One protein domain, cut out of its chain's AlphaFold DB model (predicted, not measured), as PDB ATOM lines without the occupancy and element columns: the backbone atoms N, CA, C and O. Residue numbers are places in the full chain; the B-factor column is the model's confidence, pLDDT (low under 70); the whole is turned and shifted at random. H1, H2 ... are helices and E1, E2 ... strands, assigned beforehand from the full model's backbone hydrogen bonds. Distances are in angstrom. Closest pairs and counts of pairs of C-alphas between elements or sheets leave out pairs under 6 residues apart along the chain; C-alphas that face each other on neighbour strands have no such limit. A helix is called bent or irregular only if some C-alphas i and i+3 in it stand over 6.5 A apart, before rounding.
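What this domain is: This is residues 154 to 259 of the 800 residues of the protein "SHD1 domain-containing protein" of Rhodopirellula baltica SWK14 (UniProt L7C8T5). Two small lobes, each a strongly twisted sheet of four strands, sit at the two ends of an elongated shape and are joined by one long link, residues 195 to 206. The first lobe is E1 to E4, bent so that its edge strands E1 and E4 come near each other; the second is E5 to E8, with the short helix H1 on it. The printed part has 106 residues with eight named strands followed by one named helix, in the order E1 to E8, then H1. The sheets run E1 - E2 - E3 - E4 and E5 - E6 - E7 - E8, both antiparallel, and the class is mostly strand. The whole is loose, with a radius of gyration of the C-alphas of 16.1 A and spans of 50 by 26 by 23 A.

How they stand to each other: Start with the sheet of E1, residues 154 to 159, E2, 162 to 172, E3, 175 to 182, and E4, 187 to 194: it is a meander, each strand the antiparallel neighbour of the one before. Look for N 157 and O 164, 2.8 A apart, between E1 and E2; N 169 and O 177, 2.8 A, between E2 and E3; and N 178 and O 191, 2.9 A, between E3 and E4. E2 bends by 92 degrees at residue 169 and E3 by 59 degrees at residue 179. The closest C-alphas of the edge strands E1 and E4 are those of Leu 157 and Ala 193, 7.4 A apart. Residues 198 to 199 pair antiparallel with residues 156 to 157 of E1. Move on to the second meander: E5, residues 207 to 211, E6, 218 to 226, E7, 230 to 235, and E8, 240 to 244. N 210 and O 219 are 2.8 A apart, N 222 and O 234 2.8 A, and N 233 and O 241 2.9 A, within hydrogen-bond range. E6 bends by 78 degrees at residue 222. H1, residues 250 to 257, is on this sheet at a height over the sheet of 8.5 A and lies over none of its strands, but only just: 2 of its C-alphas fall on E7. The closest C-alphas of H1 and E5 are those of Trp 210 and Ile 252, 7.5 A apart. In H1 every O i to N i+4 pair is within hydrogen-bond range. E4 and E5 are apart.

Where its parts are: Find C-alpha 154 at (252.893, 237.527, 333.545), where E1 begins; it spans 16.0 A. E2 is the longest strand by residues and measures 22.4 A, E3 19.3 A, E4 20.9 A and E6 18.6 A. E5 measures 12.9 A, E7 15.5 A, E8 13.7 A and H1 10.3 A. H1 ends at C-alpha 257, (244.950, 260.878, 341.924).

The domain as a whole: The two C-alphas farthest apart, those of Ala 185 and Ser 214, are 52.3 A apart. The printed part has no cut, and the link E4 to E5 is long. Mean pLDDT of the printed part is 87.6; residue 161 and residues 183 to 186 are under 70.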
ATOM      1  N   GLN A 154     254.143 238.139 333.105       90.88
ATOM      2  CA  GLN A 154     252.893 237.527 333.545       90.88
ATOM      3  C   GLN A 154     251.769 238.557 333.413       90.88
ATOM      4  O   GLN A 154     251.777 239.593 334.081       90.88
ATOM      5  N   VAL A 155     250.823 238.268 332.529       91.75
ATOM      6  CA  VAL A 155     249.656 239.097 332.214       91.75
ATOM      7  C   VAL A 155     248.380 238.282 332.415       91.75
ATOM      8  O   VAL A 155     248.416 237.078 332.660       91.75
ATOM      9  N   GLU A 156     247.235 238.931 332.309       89.31
ATOM     10  CA  GLU A 156     245.933 238.294 332.230       89.31
ATOM     11  C   GLU A 156     245.330 238.568 330.851       89.31
ATOM     12  O   GLU A 156     245.314 239.705 330.379       89.31
ATOM     13  N   LEU A 157     244.837 237.514 330.205       90.69
ATOM     14  CA  LEU A 157     244.195 237.545 328.899       90.69
ATOM     15  C   LEU A 157     242.678 237.466 329.060       90.69
ATOM     16  O   LEU A 157     242.158 236.503 329.633       90.69
ATOM     17  N   LYS A 158     241.957 238.431 328.495       87.06
ATOM     18  CA  LYS A 158     240.498 238.415 328.442       87.06
ATOM     19  C   LYS A 158     240.023 237.409 327.397       87.06
ATOM     20  O   LYS A 158     240.337 237.512 326.209       87.06
ATOM     21  N   LYS A 159     239.222 236.433 327.823       83.06
ATOM     22  CA  LYS A 159     238.436 235.567 326.932       83.06
ATOM     23  C   LYS A 159     236.991 235.575 327.400       83.06
ATOM     24  O   LYS A 159     236.691 235.178 328.524       83.06
ATOM     25  N   TYR A 160     236.096 236.018 326.518       77.25
ATOM     26  CA  TYR A 160     234.710 236.329 326.869       77.25
ATOM     27  C   TYR A 160     234.663 237.384 327.990       77.25
ATOM     28  O   TYR A 160     235.199 238.477 327.812       77.25
ATOM     29  N   SER A 161     234.072 237.060 329.140       68.50
ATOM     30  CA  SER A 161     233.991 237.944 330.312       68.50
ATOM     31  C   SER A 161     234.970 237.560 331.426       68.50
ATOM     32  O   SER A 161     234.835 238.047 332.541       68.50
ATOM     33  N   THR A 162     235.939 236.679 331.152       70.69
ATOM     34  CA  THR A 162     236.843 236.130 332.171       70.69
ATOM     35  C   THR A 162     238.299 236.404 331.813       70.69
ATOM     36  O   THR A 162     238.696 236.323 330.648       70.69
ATOM     37  N   TRP A 163     239.093 236.716 332.831       81.44
ATOM     38  CA  TRP A 163     240.523 236.970 332.726       81.44
ATOM     39  C   TRP A 163     241.310 235.715 333.113       81.44
ATOM     40  O   TRP A 163     241.085 235.137 334.176       81.44
ATOM     41  N   TYR A 164     242.216 235.281 332.240       82.38
ATOM     42  CA  TYR A 164     243.019 234.069 332.416       82.38
ATOM     43  C   TYR A 164     244.495 234.430 332.569       82.38
ATOM     44  O   TYR A 164     244.983 235.220 331.762       82.38
ATOM     45  N   PRO A 165     245.234 233.843 333.527       86.44
ATOM     46  CA  PRO A 165     246.682 234.011 333.598       86.44
ATOM     47  C   PRO A 165     247.350 233.610 332.280       86.44
ATOM     48  O   PRO A 165     247.011 232.585 331.679       86.44
ATOM     49  N   ALA A 166     248.297 234.425 331.834       91.44
ATOM     50  CA  ALA A 166     249.003 234.241 330.583       91.44
ATOM     51  C   ALA A 166     250.453 234.734 330.683       91.44
ATOM     52  O   ALA A 166     250.775 235.653 331.430       91.44
ATOM     53  N   THR A 167     251.342 234.139 329.892       95.00
ATOM     54  CA  THR A 167     252.736 234.568 329.745       95.00
ATOM     55  C   THR A 167     252.960 235.127 328.347       95.00
ATOM     56  O   THR A 167     252.655 234.468 327.350       95.00
ATOM     57  N   VAL A 168     253.548 236.317 328.255       94.31
ATOM     58  CA  VAL A 168     253.925 236.920 326.971       94.31
ATOM     59  C   VAL A 168     255.083 236.142 326.340       94.31
ATOM     60  O   VAL A 168     256.172 236.065 326.908       94.31
ATOM     61  N   LYS A 169     254.878 235.591 325.140       94.88
ATOM     62  CA  LYS A 169     255.889 234.830 324.382       94.88
ATOM     63  C   LYS A 169     256.591 235.666 323.315       94.88
ATOM     64  O   LYS A 169     257.779 235.472 323.086       94.88
ATOM     65  N   ALA A 170     255.879 236.589 322.670       88.81
ATOM     66  CA  ALA A 170     256.444 237.489 321.663       88.81
ATOM     67  C   ALA A 170     255.655 238.802 321.583       88.81
ATOM     68  O   ALA A 170     254.463 238.828 321.878       88.81
ATOM     69  N   LEU A 171     256.307 239.885 321.159       88.31
ATOM     70  CA  LEU A 171     255.661 241.186 320.958       88.31
ATOM     71  C   LEU A 171     255.096 241.303 319.540       88.31
ATOM     72  O   LEU A 171     255.745 240.893 318.577       88.31
ATOM     73  N   LEU A 172     253.914 241.910 319.417       85.19
ATOM     74  CA  LEU A 172     253.252 242.226 318.150       85.19
ATOM     75  C   LEU A 172     253.012 243.750 318.051       85.19
ATOM     76  O   LEU A 172     253.000 244.434 319.075       85.19
ATOM     77  N   PRO A 173     252.827 244.318 316.843       78.94
ATOM     78  CA  PRO A 173     252.608 245.758 316.667       78.94
ATOM     79  C   PRO A 173     251.450 246.343 317.490       78.94
ATOM     80  O   PRO A 173     251.566 247.455 317.998       78.94
ATOM     81  N   ASP A 174     250.354 245.599 317.636       83.69
ATOM     82  CA  ASP A 174     249.118 245.989 318.328       83.69
ATOM     83  C   ASP A 174     248.800 245.108 319.552       83.69
ATOM     84  O   ASP A 174     247.693 245.153 320.099       83.69
ATOM     85  N   GLY A 175     249.777 244.324 320.017       91.25
ATOM     86  CA  GLY A 175     249.582 243.421 321.140       91.25
ATOM     87  C   GLY A 175     250.765 242.498 321.399       91.25
ATOM     88  O   GLY A 175     251.928 242.891 321.301       91.25
ATOM     89  N   ALA A 176     250.473 241.250 321.735       93.06
ATOM     90  CA  ALA A 176     251.478 240.233 321.974       93.06
ATOM     91  C   ALA A 176     250.939 238.832 321.687       93.06
ATOM     92  O   ALA A 176     249.748 238.559 321.817       93.06
ATOM     93  N   LYS A 177     251.844 237.920 321.348       94.06
ATOM     94  CA  LYS A 177     251.555 236.492 321.371       94.06
ATOM     95  C   LYS A 177     251.705 236.002 322.805       94.06
ATOM     96  O   LYS A 177     252.774 236.163 323.400       94.06
ATOM     97  N   VAL A 178     250.652 235.410 323.354       95.69
ATOM     98  CA  VAL A 178     250.591 234.960 324.750       95.69
ATOM     99  C   VAL A 178     250.289 233.469 324.834       95.69
ATOM    100  O   VAL A 178     249.535 232.934 324.024       95.69
ATOM    101  N   GLU A 179     250.865 232.805 325.830       94.94
ATOM    102  CA  GLU A 179     250.506 231.446 326.244       94.94
ATOM    103  C   GLU A 179     249.617 231.538 327.481       94.94
ATOM    104  O   GLU A 179     250.007 232.169 328.457       94.94
ATOM    105  N   TYR A 180     248.438 230.930 327.450       90.44
ATOM    106  CA  TYR A 180     247.466 230.957 328.542       90.44
ATOM    107  C   TYR A 180     246.869 229.567 328.754       90.44
ATOM    108  O   TYR A 180     246.829 228.747 327.833       90.44
ATOM    109  N   GLU A 181     246.396 229.299 329.966       82.00
ATOM    110  CA  GLU A 181     245.685 228.059 330.282       82.00
ATOM    111  C   GLU A 181     244.176 228.277 330.140       82.00
ATOM    112  O   GLU A 181     243.616 229.232 330.681       82.00
ATOM    113  N   TYR A 182     243.506 227.391 329.398       70.44
ATOM    114  CA  TYR A 182     242.067 227.494 329.156       70.44
ATOM    115  C   TYR A 182     241.358 226.150 329.271       70.44
ATOM    116  O   TYR A 182     241.817 225.123 328.770       70.44
ATOM    117  N   GLY A 183     240.165 226.188 329.858       59.19
ATOM    118  CA  GLY A 183     239.290 225.030 329.974       59.19
ATOM    119  C   GLY A 183     239.642 224.104 331.135       59.19
ATOM    120  O   GLY A 183     240.526 224.353 331.952       59.19
ATOM    121  N   SER A 184     238.885 223.013 331.237       50.47
ATOM    122  CA  SER A 184     238.893 222.158 332.420       50.47
ATOM    123  C   SER A 184     240.183 221.368 332.627       50.47
ATOM    124  O   SER A 184     240.441 220.991 333.766       50.47
ATOM    125  N   ALA A 185     240.943 221.127 331.559       56.59
ATOM    126  CA  ALA A 185     242.186 220.361 331.560       56.59
ATOM    127  C   ALA A 185     243.446 221.230 331.743       56.59
ATOM    128  O   ALA A 185     244.545 220.686 331.734       56.59
ATOM    129  N   LYS A 186     243.294 222.556 331.918       66.56
ATOM    130  CA  LYS A 186     244.410 223.522 331.915       66.56
ATOM    131  C   LYS A 186     245.304 223.370 330.674       66.56
ATOM    132  O   LYS A 186     246.527 223.453 330.750       66.56
ATOM    133  N   ASP A 187     244.688 223.142 329.513       76.88
ATOM    134  CA  ASP A 187     245.435 223.026 328.265       76.88
ATOM    135  C   ASP A 187     246.132 224.358 327.979       76.88
ATOM    136  O   ASP A 187     245.479 225.408 327.905       76.88
ATOM    137  N   LYS A 188     247.452 224.312 327.787       86.06
ATOM    138  CA  LYS A 188     248.223 225.474 327.345       86.06
ATOM    139  C   LYS A 188     247.874 225.781 325.896       86.06
ATOM    140  O   LYS A 188     247.998 224.926 325.017       86.06
ATOM    141  N   ARG A 189     247.430 227.008 325.647       88.88
ATOM    142  CA  ARG A 189     247.092 227.517 324.318       88.88
ATOM    143  C   ARG A 189     247.885 228.778 324.043       88.88
ATOM    144  O   ARG A 189     248.087 229.592 324.935       88.88
ATOM    145  N   GLU A 190     248.272 228.962 322.790       92.75
ATOM    146  CA  GLU A 190     248.820 230.230 322.322       92.75
ATOM    147  C   GLU A 190     247.739 231.029 321.595       92.75
ATOM    148  O   GLU A 190     246.904 230.468 320.879       92.75
ATOM    149  N   ALA A 191     247.738 232.344 321.782       91.62
ATOM    150  CA  ALA A 191     246.899 233.257 321.023       91.62
ATOM    151  C   ALA A 191     247.627 234.573 320.768       91.62
ATOM    152  O   ALA A 191     248.366 235.062 321.622       91.62
ATOM    153  N   ASP A 192     247.350 235.169 319.614       92.38
ATOM    154  CA  ASP A 192     247.668 236.567 319.361       92.38
ATOM    155  C   ASP A 192     246.602 237.409 320.067       92.38
ATOM    156  O   ASP A 192     245.403 237.280 319.801       92.38
ATOM    157  N   ALA A 193     247.034 238.211 321.033       92.69
ATOM    158  CA  ALA A 193     246.179 239.020 321.882       92.69
ATOM    159  C   ALA A 193     246.486 240.495 321.664       92.69
ATOM    160  O   ALA A 193     247.647 240.905 321.680       92.69
ATOM    161  N   LYS A 194     245.444 241.303 321.483       93.25
ATOM    162  CA  LYS A 194     245.582 242.756 321.422       93.25
ATOM    163  C   LYS A 194     245.815 243.330 322.813       93.25
ATOM    164  O   LYS A 194     245.391 242.738 323.801       93.25
ATOM    165  N   TYR A 195     246.411 244.518 322.891       90.56
ATOM    166  CA  TYR A 195     246.591 245.203 324.178       90.56
ATOM    167  C   TYR A 195     245.275 245.450 324.933       90.56
ATOM    168  O   TYR A 195     245.279 245.390 326.152       90.56
ATOM    169  N   GLU A 196     244.154 245.668 324.237       89.12
ATOM    170  CA  GLU A 196     242.826 245.847 324.856       89.12
ATOM    171  C   GLU A 196     242.284 244.584 325.549       89.12
ATOM    172  O   GLU A 196     241.480 244.675 326.476       89.12
ATOM    173  N   ASP A 197     242.766 243.407 325.140       91.06
ATOM    174  CA  ASP A 197     242.405 242.112 325.718       91.06
ATOM    175  C   ASP A 197     243.447 241.622 326.736       91.06
ATOM    176  O   ASP A 197     243.359 240.492 327.217       91.06
ATOM    177  N   MET A 198     244.452 242.439 327.060       91.50
ATOM    178  CA  MET A 198     245.512 242.106 328.006       91.50
ATOM    179  C   MET A 198     245.564 243.131 329.132       91.50
ATOM    180  O   MET A 198     245.478 244.335 328.910       91.50
ATOM    181  N   ARG A 199     245.803 242.661 330.351       89.31
ATOM    182  CA  ARG A 199     246.142 243.528 331.484       89.31
ATOM    183  C   ARG A 199     247.208 242.870 332.333       89.31
ATOM    184  O   ARG A 199     247.395 241.660 332.261       89.31
ATOM    185  N   TYR A 200     247.898 243.636 333.160       88.31
ATOM    186  CA  TYR A 200     248.671 243.013 334.223       88.31
ATOM    187  C   TYR A 200     247.753 242.651 335.400       88.31
ATOM    188  O   TYR A 200     246.744 243.333 335.607       88.31
ATOM    189  N   PRO A 201     248.086 241.605 336.180       81.94
ATOM    190  CA  PRO A 201     247.359 241.280 337.407       81.94
ATOM    191  C   PRO A 201     247.286 242.494 338.343       81.94
ATOM    192  O   PRO A 201     248.148 243.362 338.273       81.94
ATOM    193  N   ASN A 202     246.298 242.555 339.242       75.25
ATOM    194  CA  ASN A 202     246.158 243.625 340.250       75.25
ATOM    195  C   ASN A 202     246.064 245.053 339.664       75.25
ATOM    196  O   ASN A 202     246.581 245.993 340.269       75.25
ATOM    197  N   ASN A 203     245.466 245.222 338.474       72.00
ATOM    198  CA  ASN A 203     245.439 246.489 337.718       72.00
ATOM    199  C   ASN A 203     246.803 247.202 337.674       72.00
ATOM    200  O   ASN A 203     246.893 248.437 337.648       72.00
ATOM    201  N   GLU A 204     247.876 246.413 337.671       85.44
ATOM    202  CA  GLU A 204     249.221 246.919 337.476       85.44
ATOM    203  C   GLU A 204     249.273 247.599 336.097       85.44
ATOM    204  O   GLU A 204     248.613 247.200 335.131       85.44
ATOM    205  N   GLY A 205     249.990 248.714 336.013       85.25
ATOM    206  CA  GLY A 205     250.015 249.523 334.799       85.25
ATOM    207  C   GLY A 205     250.986 248.930 333.792       85.25
ATOM    208  O   GLY A 205     251.857 248.161 334.180       85.25
ATOM    209  N   PRO A 206     250.894 249.295 332.508       90.38
ATOM    210  CA  PRO A 206     251.900 248.895 331.541       90.38
ATOM    211  C   PRO A 206     253.264 249.520 331.840       90.38
ATOM    212  O   PRO A 206     253.395 250.423 332.673       90.38
ATOM    213  N   TRP A 207     254.292 249.048 331.135       89.12
ATOM    214  CA  TRP A 207     255.596 249.705 331.151       89.12
ATOM    215  C   TRP A 207     255.460 251.139 330.641       89.12
ATOM    216  O   TRP A 207     255.174 251.372 329.467       89.12
ATOM    217  N   ALA A 208     255.701 252.097 331.527       90.94
ATOM    218  CA  ALA A 208     255.576 253.514 331.242       90.94
ATOM    219  C   ALA A 208     256.816 254.267 331.714       90.94
ATOM    220  O   ALA A 208     257.655 253.751 332.459       90.94
ATOM    221  N   ASP A 209     256.931 255.500 331.248       91.31
ATOM    222  CA  ASP A 209     257.974 256.400 331.688       91.31
ATOM    223  C   ASP A 209     257.529 257.141 332.952       91.31
ATOM    224  O   ASP A 209     256.536 257.864 332.945       91.31
ATOM    225  N   TRP A 210     258.301 256.992 334.022       92.94
ATOM    226  CA  TRP A 210     258.105 257.660 335.301       92.94
ATOM    227  C   TRP A 210     259.130 258.769 335.441       92.94
ATOM    228  O   TRP A 210     260.336 258.518 335.387       92.94
ATOM    229  N   THR A 211     258.639 259.993 335.593       93.94
ATOM    230  CA  THR A 211     259.459 261.203 335.614       93.94
ATOM    231  C   THR A 211     259.319 261.889 336.965       93.94
ATOM    232  O   THR A 211     258.226 261.950 337.529       93.94
ATOM    233  N   ASP A 212     260.432 262.374 337.501       93.25
ATOM    234  CA  ASP A 212     260.435 263.166 338.724       93.25
ATOM    235  C   ASP A 212     259.904 264.589 338.491       93.25
ATOM    236  O   ASP A 212     259.799 265.063 337.360       93.25
ATOM    237  N   ILE A 213     259.625 265.303 339.581       93.56
ATOM    238  CA  ILE A 213     259.119 266.681 339.548       93.56
ATOM    239  C   ILE A 213     260.050 267.652 338.801       93.56
ATOM    240  O   ILE A 213     259.599 268.665 338.276       93.56
ATOM    241  N   SER A 214     261.355 267.356 338.734       88.75
ATOM    242  CA  SER A 214     262.320 268.195 338.015       88.75
ATOM    243  C   SER A 214     262.368 267.934 336.506       88.75
ATOM    244  O   SER A 214     262.988 268.711 335.776       88.75
ATOM    245  N   GLY A 215     261.780 266.829 336.036       87.31
ATOM    246  CA  GLY A 215     261.885 266.372 334.652       87.31
ATOM    247  C   GLY A 215     263.246 265.764 334.282       87.31
ATOM    248  O   GLY A 215     263.421 265.298 333.155       87.31
ATOM    249  N   LYS A 216     264.235 265.791 335.185       86.81
ATOM    250  CA  LYS A 216     265.618 265.369 334.897       86.81
ATOM    251  C   LYS A 216     265.817 263.872 335.056       86.81
ATOM    252  O   LYS A 216     266.689 263.303 334.395       86.81
ATOM    253  N   HIS A 217     265.053 263.239 335.937       88.31
ATOM    254  CA  HIS A 217     265.169 261.821 336.222       88.31
ATOM    255  C   HIS A 217     263.963 261.093 335.651       88.31
ATOM    256  O   HIS A 217     262.828 261.298 336.069       88.31
ATOM    257  N   LYS A 218     264.241 260.224 334.680       91.12
ATOM    258  CA  LYS A 218     263.241 259.441 333.967       91.12
ATOM    259  C   LYS A 218     263.618 257.971 334.029       91.12
ATOM    260  O   LYS A 218     264.731 257.602 333.649       91.12
ATOM    261  N   VAL A 219     262.705 257.139 334.511       90.50
ATOM    262  CA  VAL A 219     262.891 255.687 334.599       90.50
ATOM    263  C   VAL A 219     261.728 254.979 333.927       90.50
ATOM    264  O   VAL A 219     260.585 255.406 334.039       90.50
ATOM    265  N   LYS A 220     262.011 253.881 333.228       89.81
ATOM    266  CA  LYS A 220     260.966 253.028 332.668       89.81
ATOM    267  C   LYS A 220     260.583 251.975 333.696       89.81
ATOM    268  O   LYS A 220     261.439 251.210 334.145       89.81
ATOM    269  N   ALA A 221     259.319 251.978 334.095       92.81
ATOM    270  CA  ALA A 221     258.833 251.141 335.178       92.81
ATOM    271  C   ALA A 221     257.363 250.766 334.989       92.81
ATOM    272  O   ALA A 221     256.606 251.446 334.293       92.81
ATOM    273  N   ARG A 222     256.970 249.683 335.649       91.50
ATOM    274  CA  ARG A 222     255.593 249.211 335.732       91.50
ATOM    275  C   ARG A 222     254.950 249.728 337.014       91.50
ATOM    276  O   ARG A 222     255.539 249.578 338.085       91.50
ATOM    277  N   TYR A 223     253.758 250.310 336.920       91.75
ATOM    278  CA  TYR A 223     252.960 250.635 338.107       91.75
ATOM    279  C   TYR A 223     252.541 249.345 338.805       91.75
ATOM    280  O   TYR A 223     251.976 248.478 338.144       91.75
ATOM    281  N   LEU A 224     252.793 249.229 340.111       87.94
ATOM    282  CA  LEU A 224     252.314 248.098 340.903       87.94
ATOM    283  C   LEU A 224     251.068 248.461 341.716       87.94
ATOM    284  O   LEU A 224     250.014 247.857 341.583       87.94
ATOM    285  N   THR A 225     251.204 249.454 342.586       88.25
ATOM    286  CA  THR A 225     250.143 249.944 343.472       88.25
ATOM    287  C   THR A 225     250.550 251.317 344.002       88.25
ATOM    288  O   THR A 225     251.707 251.719 343.845       88.25
ATOM    289  N   HIS A 226     249.647 252.038 344.653       90.56
ATOM    290  CA  HIS A 226     249.974 253.254 345.381       90.56
ATOM    291  C   HIS A 226     249.116 253.380 346.639       90.56
ATOM    292  O   HIS A 226     248.063 252.758 346.749       90.56
ATOM    293  N   ASP A 227     249.601 254.178 347.580       88.75
ATOM    294  CA  ASP A 227     248.864 254.646 348.746       88.75
ATOM    295  C   ASP A 227     248.715 256.180 348.676       88.75
ATOM    296  O   ASP A 227     249.071 256.824 347.680       88.75
ATOM    297  N   ALA A 228     248.189 256.794 349.736       86.69
ATOM    298  CA  ALA A 228     247.982 258.241 349.795       86.69
ATOM    299  C   ALA A 228     249.273 259.064 349.598       86.69
ATOM    300  O   ALA A 228     249.218 260.230 349.229       86.69
ATOM    301  N   THR A 229     250.445 258.468 349.826       91.44
ATOM    302  CA  THR A 229     251.738 259.163 349.905       91.44
ATOM    303  C   THR A 229     252.813 258.593 348.981       91.44
ATOM    304  O   THR A 229     253.738 259.312 348.605       91.44
ATOM    305  N   HIS A 230     252.716 257.323 348.587       93.81
ATOM    306  CA  HIS A 230     253.744 256.622 347.824       93.81
ATOM    307  C   HIS A 230     253.168 255.800 346.672       93.81
ATOM    308  O   HIS A 230     252.078 255.249 346.765       93.81
ATOM    309  N   VAL A 231     253.960 255.633 345.616       93.69
ATOM    310  CA  VAL A 231     253.737 254.669 344.536       93.69
ATOM    311  C   VAL A 231     254.792 253.567 344.593       93.69
ATOM    312  O   VAL A 231     255.969 253.816 344.865       93.69
ATOM    313  N   ASN A 232     254.381 252.332 344.328       92.19
ATOM    314  CA  ASN A 232     255.260 251.179 344.190       92.19
ATOM    315  C   ASN A 232     255.405 250.841 342.707       92.19
ATOM    316  O   ASN A 232     254.407 250.675 342.004       92.19
ATOM    317  N   LEU A 233     256.646 250.721 342.242       93.00
ATOM    318  CA  LEU A 233     256.978 250.473 340.842       93.00
ATOM    319  C   LEU A 233     257.881 249.246 340.696       93.00
ATOM    320  O   LEU A 233     258.724 248.978 341.556       93.00
ATOM    321  N   LEU A 234     257.754 248.545 339.570       91.81
ATOM    322  CA  LEU A 234     258.695 247.514 339.129       91.81
ATOM    323  C   LEU A 234     259.607 248.090 338.046       91.81
ATOM    324  O   LEU A 234     259.149 248.439 336.960       91.81
ATOM    325  N   LEU A 235     260.897 248.195 338.342       90.75
ATOM    326  CA  LEU A 235     261.915 248.559 337.365       90.75
ATOM    327  C   LEU A 235     262.288 247.360 336.490       90.75
ATOM    328  O   LEU A 235     262.049 246.203 336.838       90.75
ATOM    329  N   GLN A 236     262.955 247.644 335.374       80.44
ATOM    330  CA  GLN A 236     263.564 246.618 334.534       80.44
ATOM    331  C   GLN A 236     264.564 245.768 335.343       80.44
ATOM    332  O   GLN A 236     265.399 246.313 336.067       80.44
ATOM    333  N   GLY A 237     264.472 244.438 335.222       79.75
ATOM    334  CA  GLY A 237     265.256 243.486 336.023       79.75
ATOM    335  C   GLY A 237     264.637 243.144 337.387       79.75
ATOM    336  O   GLY A 237     265.372 242.903 338.338       79.75
ATOM    337  N   ASP A 238     263.305 243.188 337.491       80.69
ATOM    338  CA  ASP A 238     262.493 242.775 338.651       80.69
ATOM    339  C   ASP A 238     262.754 243.516 339.972       80.69
ATOM    340  O   ASP A 238     262.282 243.126 341.044       80.69
ATOM    341  N   LYS A 239     263.463 244.648 339.917       91.06
ATOM    342  CA  LYS A 239     263.721 245.480 341.092       91.06
ATOM    343  C   LYS A 239     262.485 246.308 341.441       91.06
ATOM    344  O   LYS A 239     262.094 247.199 340.690       91.06
ATOM    345  N   ARG A 240     261.915 246.080 342.625       91.88
ATOM    346  CA  ARG A 240     260.819 246.896 343.172       91.88
ATOM    347  C   ARG A 240     261.361 248.148 343.859       91.88
ATOM    348  O   ARG A 240     262.347 248.076 344.593       91.88
ATOM    349  N   ILE A 241     260.715 249.285 343.631       93.56
ATOM    350  CA  ILE A 241     261.014 250.555 344.303       93.56
ATOM    351  C   ILE A 241     259.731 251.188 344.839       93.56
ATOM    352  O   ILE A 241     258.662 251.015 344.258       93.56
ATOM    353  N   ARG A 242     259.853 251.946 345.930       94.25
ATOM    354  CA  ARG A 242     258.781 252.769 346.499       94.25
ATOM    355  C   ARG A 242     259.200 254.229 346.408       94.25
ATOM    356  O   ARG A 242     260.281 254.579 346.878       94.25
ATOM    357  N   LEU A 243     258.377 255.053 345.771       93.06
ATOM    358  CA  LEU A 243     258.641 256.472 345.541       93.06
ATOM    359  C   LEU A 243     257.551 257.317 346.183       93.06
ATOM    360  O   LEU A 243     256.385 256.942 346.165       93.06
ATOM    361  N   GLU A 244     257.935 258.458 346.737       94.25
ATOM    362  CA  GLU A 244     256.996 259.436 347.278       94.25
ATOM    363  C   GLU A 244     256.278 260.161 346.132       94.25
ATOM    364  O   GLU A 244     256.929 260.631 345.195       94.25
ATOM    365  N   ARG A 245     254.949 260.256 346.205       93.81
ATOM    366  CA  ARG A 245     254.104 260.850 345.154       93.81
ATOM    367  C   ARG A 245     254.414 262.324 344.915       93.81
ATOM    368  O   ARG A 245     254.510 262.757 343.773       93.81
ATOM    369  N   SER A 246     254.713 263.062 345.985       93.19
ATOM    370  CA  SER A 246     255.114 264.478 345.949       93.19
ATOM    371  C   SER A 246     256.380 264.760 345.121       93.19
ATOM    372  O   SER A 246     256.646 265.906 344.766       93.19
ATOM    373  N   LYS A 247     257.180 263.726 344.817       94.12
ATOM    374  CA  LYS A 247     258.415 263.826 344.026       94.12
ATOM    375  C   LYS A 247     258.212 263.507 342.546       94.12
ATOM    376  O   LYS A 247     259.181 263.577 341.787       94.12
ATOM    377  N   LEU A 248     257.006 263.126 342.137       94.38
ATOM    378  CA  LEU A 248     256.674 262.800 340.751       94.38
ATOM    379  C   LEU A 248     256.286 264.058 339.968       94.38
ATOM    380  O   LEU A 248     255.916 265.081 340.544       94.38
ATOM    381  N   ALA A 249     256.393 263.983 338.642       95.12
ATOM    382  CA  ALA A 249     255.863 265.010 337.753       95.12
ATOM    383  C   ALA A 249     254.347 265.190 337.959       95.12
ATOM    384  O   ALA A 249     253.635 264.221 338.235       95.12
ATOM    385  N   ALA A 250     253.856 266.424 337.799       92.88
ATOM    386  CA  ALA A 250     252.470 266.787 338.092       92.88
ATOM    387  C   ALA A 250     251.458 265.955 337.288       92.88
ATOM    388  O   ALA A 250     250.450 265.528 337.835       92.88
ATOM    389  N   GLU A 251     251.763 265.651 336.025       92.12
ATOM    390  CA  GLU A 251     250.893 264.862 335.152       92.12
ATOM    391  C   GLU A 251     250.778 263.400 335.611       92.12
ATOM    392  O   GLU A 251     249.726 262.781 335.474       92.12
ATOM    393  N   ILE A 252     251.858 262.834 336.166       92.00
ATOM    394  CA  ILE A 252     251.841 261.474 336.727       92.00
ATOM    395  C   ILE A 252     251.020 261.466 338.010       92.00
ATOM    396  O   ILE A 252     250.248 260.538 338.240       92.00
ATOM    397  N   GLU A 253     251.179 262.495 338.837       91.81
ATOM    398  CA  GLU A 253     250.442 262.578 340.088       91.81
ATOM    399  C   GLU A 253     248.946 262.834 339.872       91.81
ATOM    400  O   GLU A 253     248.124 262.225 340.550       91.81
ATOM    401  N   GLU A 254     248.575 263.637 338.874       90.69
ATOM    402  CA  GLU A 254     247.181 263.805 338.448       90.69
ATOM    403  C   GLU A 254     246.579 262.467 337.984       90.69
ATOM    404  O   GLU A 254     245.477 262.101 338.387       90.69
ATOM    405  N   GLN A 255     247.332 261.671 337.214       88.56
ATOM    406  CA  GLN A 255     246.896 260.331 336.805       88.56
ATOM    407  C   GLN A 255     246.768 259.349 337.974       88.56
ATOM    408  O   GLN A 255     245.882 258.495 337.949       88.56
ATOM    409  N   LEU A 256     247.648 259.432 338.977       88.94
ATOM    410  CA  LEU A 256     247.543 258.622 340.191       88.94
ATOM    411  C   LEU A 256     246.348 259.048 341.044       88.94
ATOM    412  O   LEU A 256     245.645 258.182 341.548       88.94
ATOM    413  N   ALA A 257     246.077 260.349 341.157       87.50
ATOM    414  CA  ALA A 257     244.950 260.878 341.924       87.50
ATOM    415  C   ALA A 257     243.579 260.461 341.361       87.50
ATOM    416  O   ALA A 257     242.621 260.357 342.121       87.50
ATOM    417  N   LEU A 258     243.488 260.191 340.055       85.88
ATOM    418  CA  LEU A 258     242.280 259.656 339.415       85.88
ATOM    419  C   LEU A 258     242.082 258.148 339.639       85.88
ATOM    420  O   LEU A 258     241.005 257.626 339.359       85.88
ATOM    421  N   ARG A 259     243.109 257.425 340.099       85.62
ATOM    422  CA  ARG A 259     243.033 255.982 340.354       85.62
ATOM    423  C   ARG A 259     242.655 255.733 341.801       85.62
ATOM    424  O   ARG A 259     243.255 256.299 342.710       85.62
TER     425      ARG A 259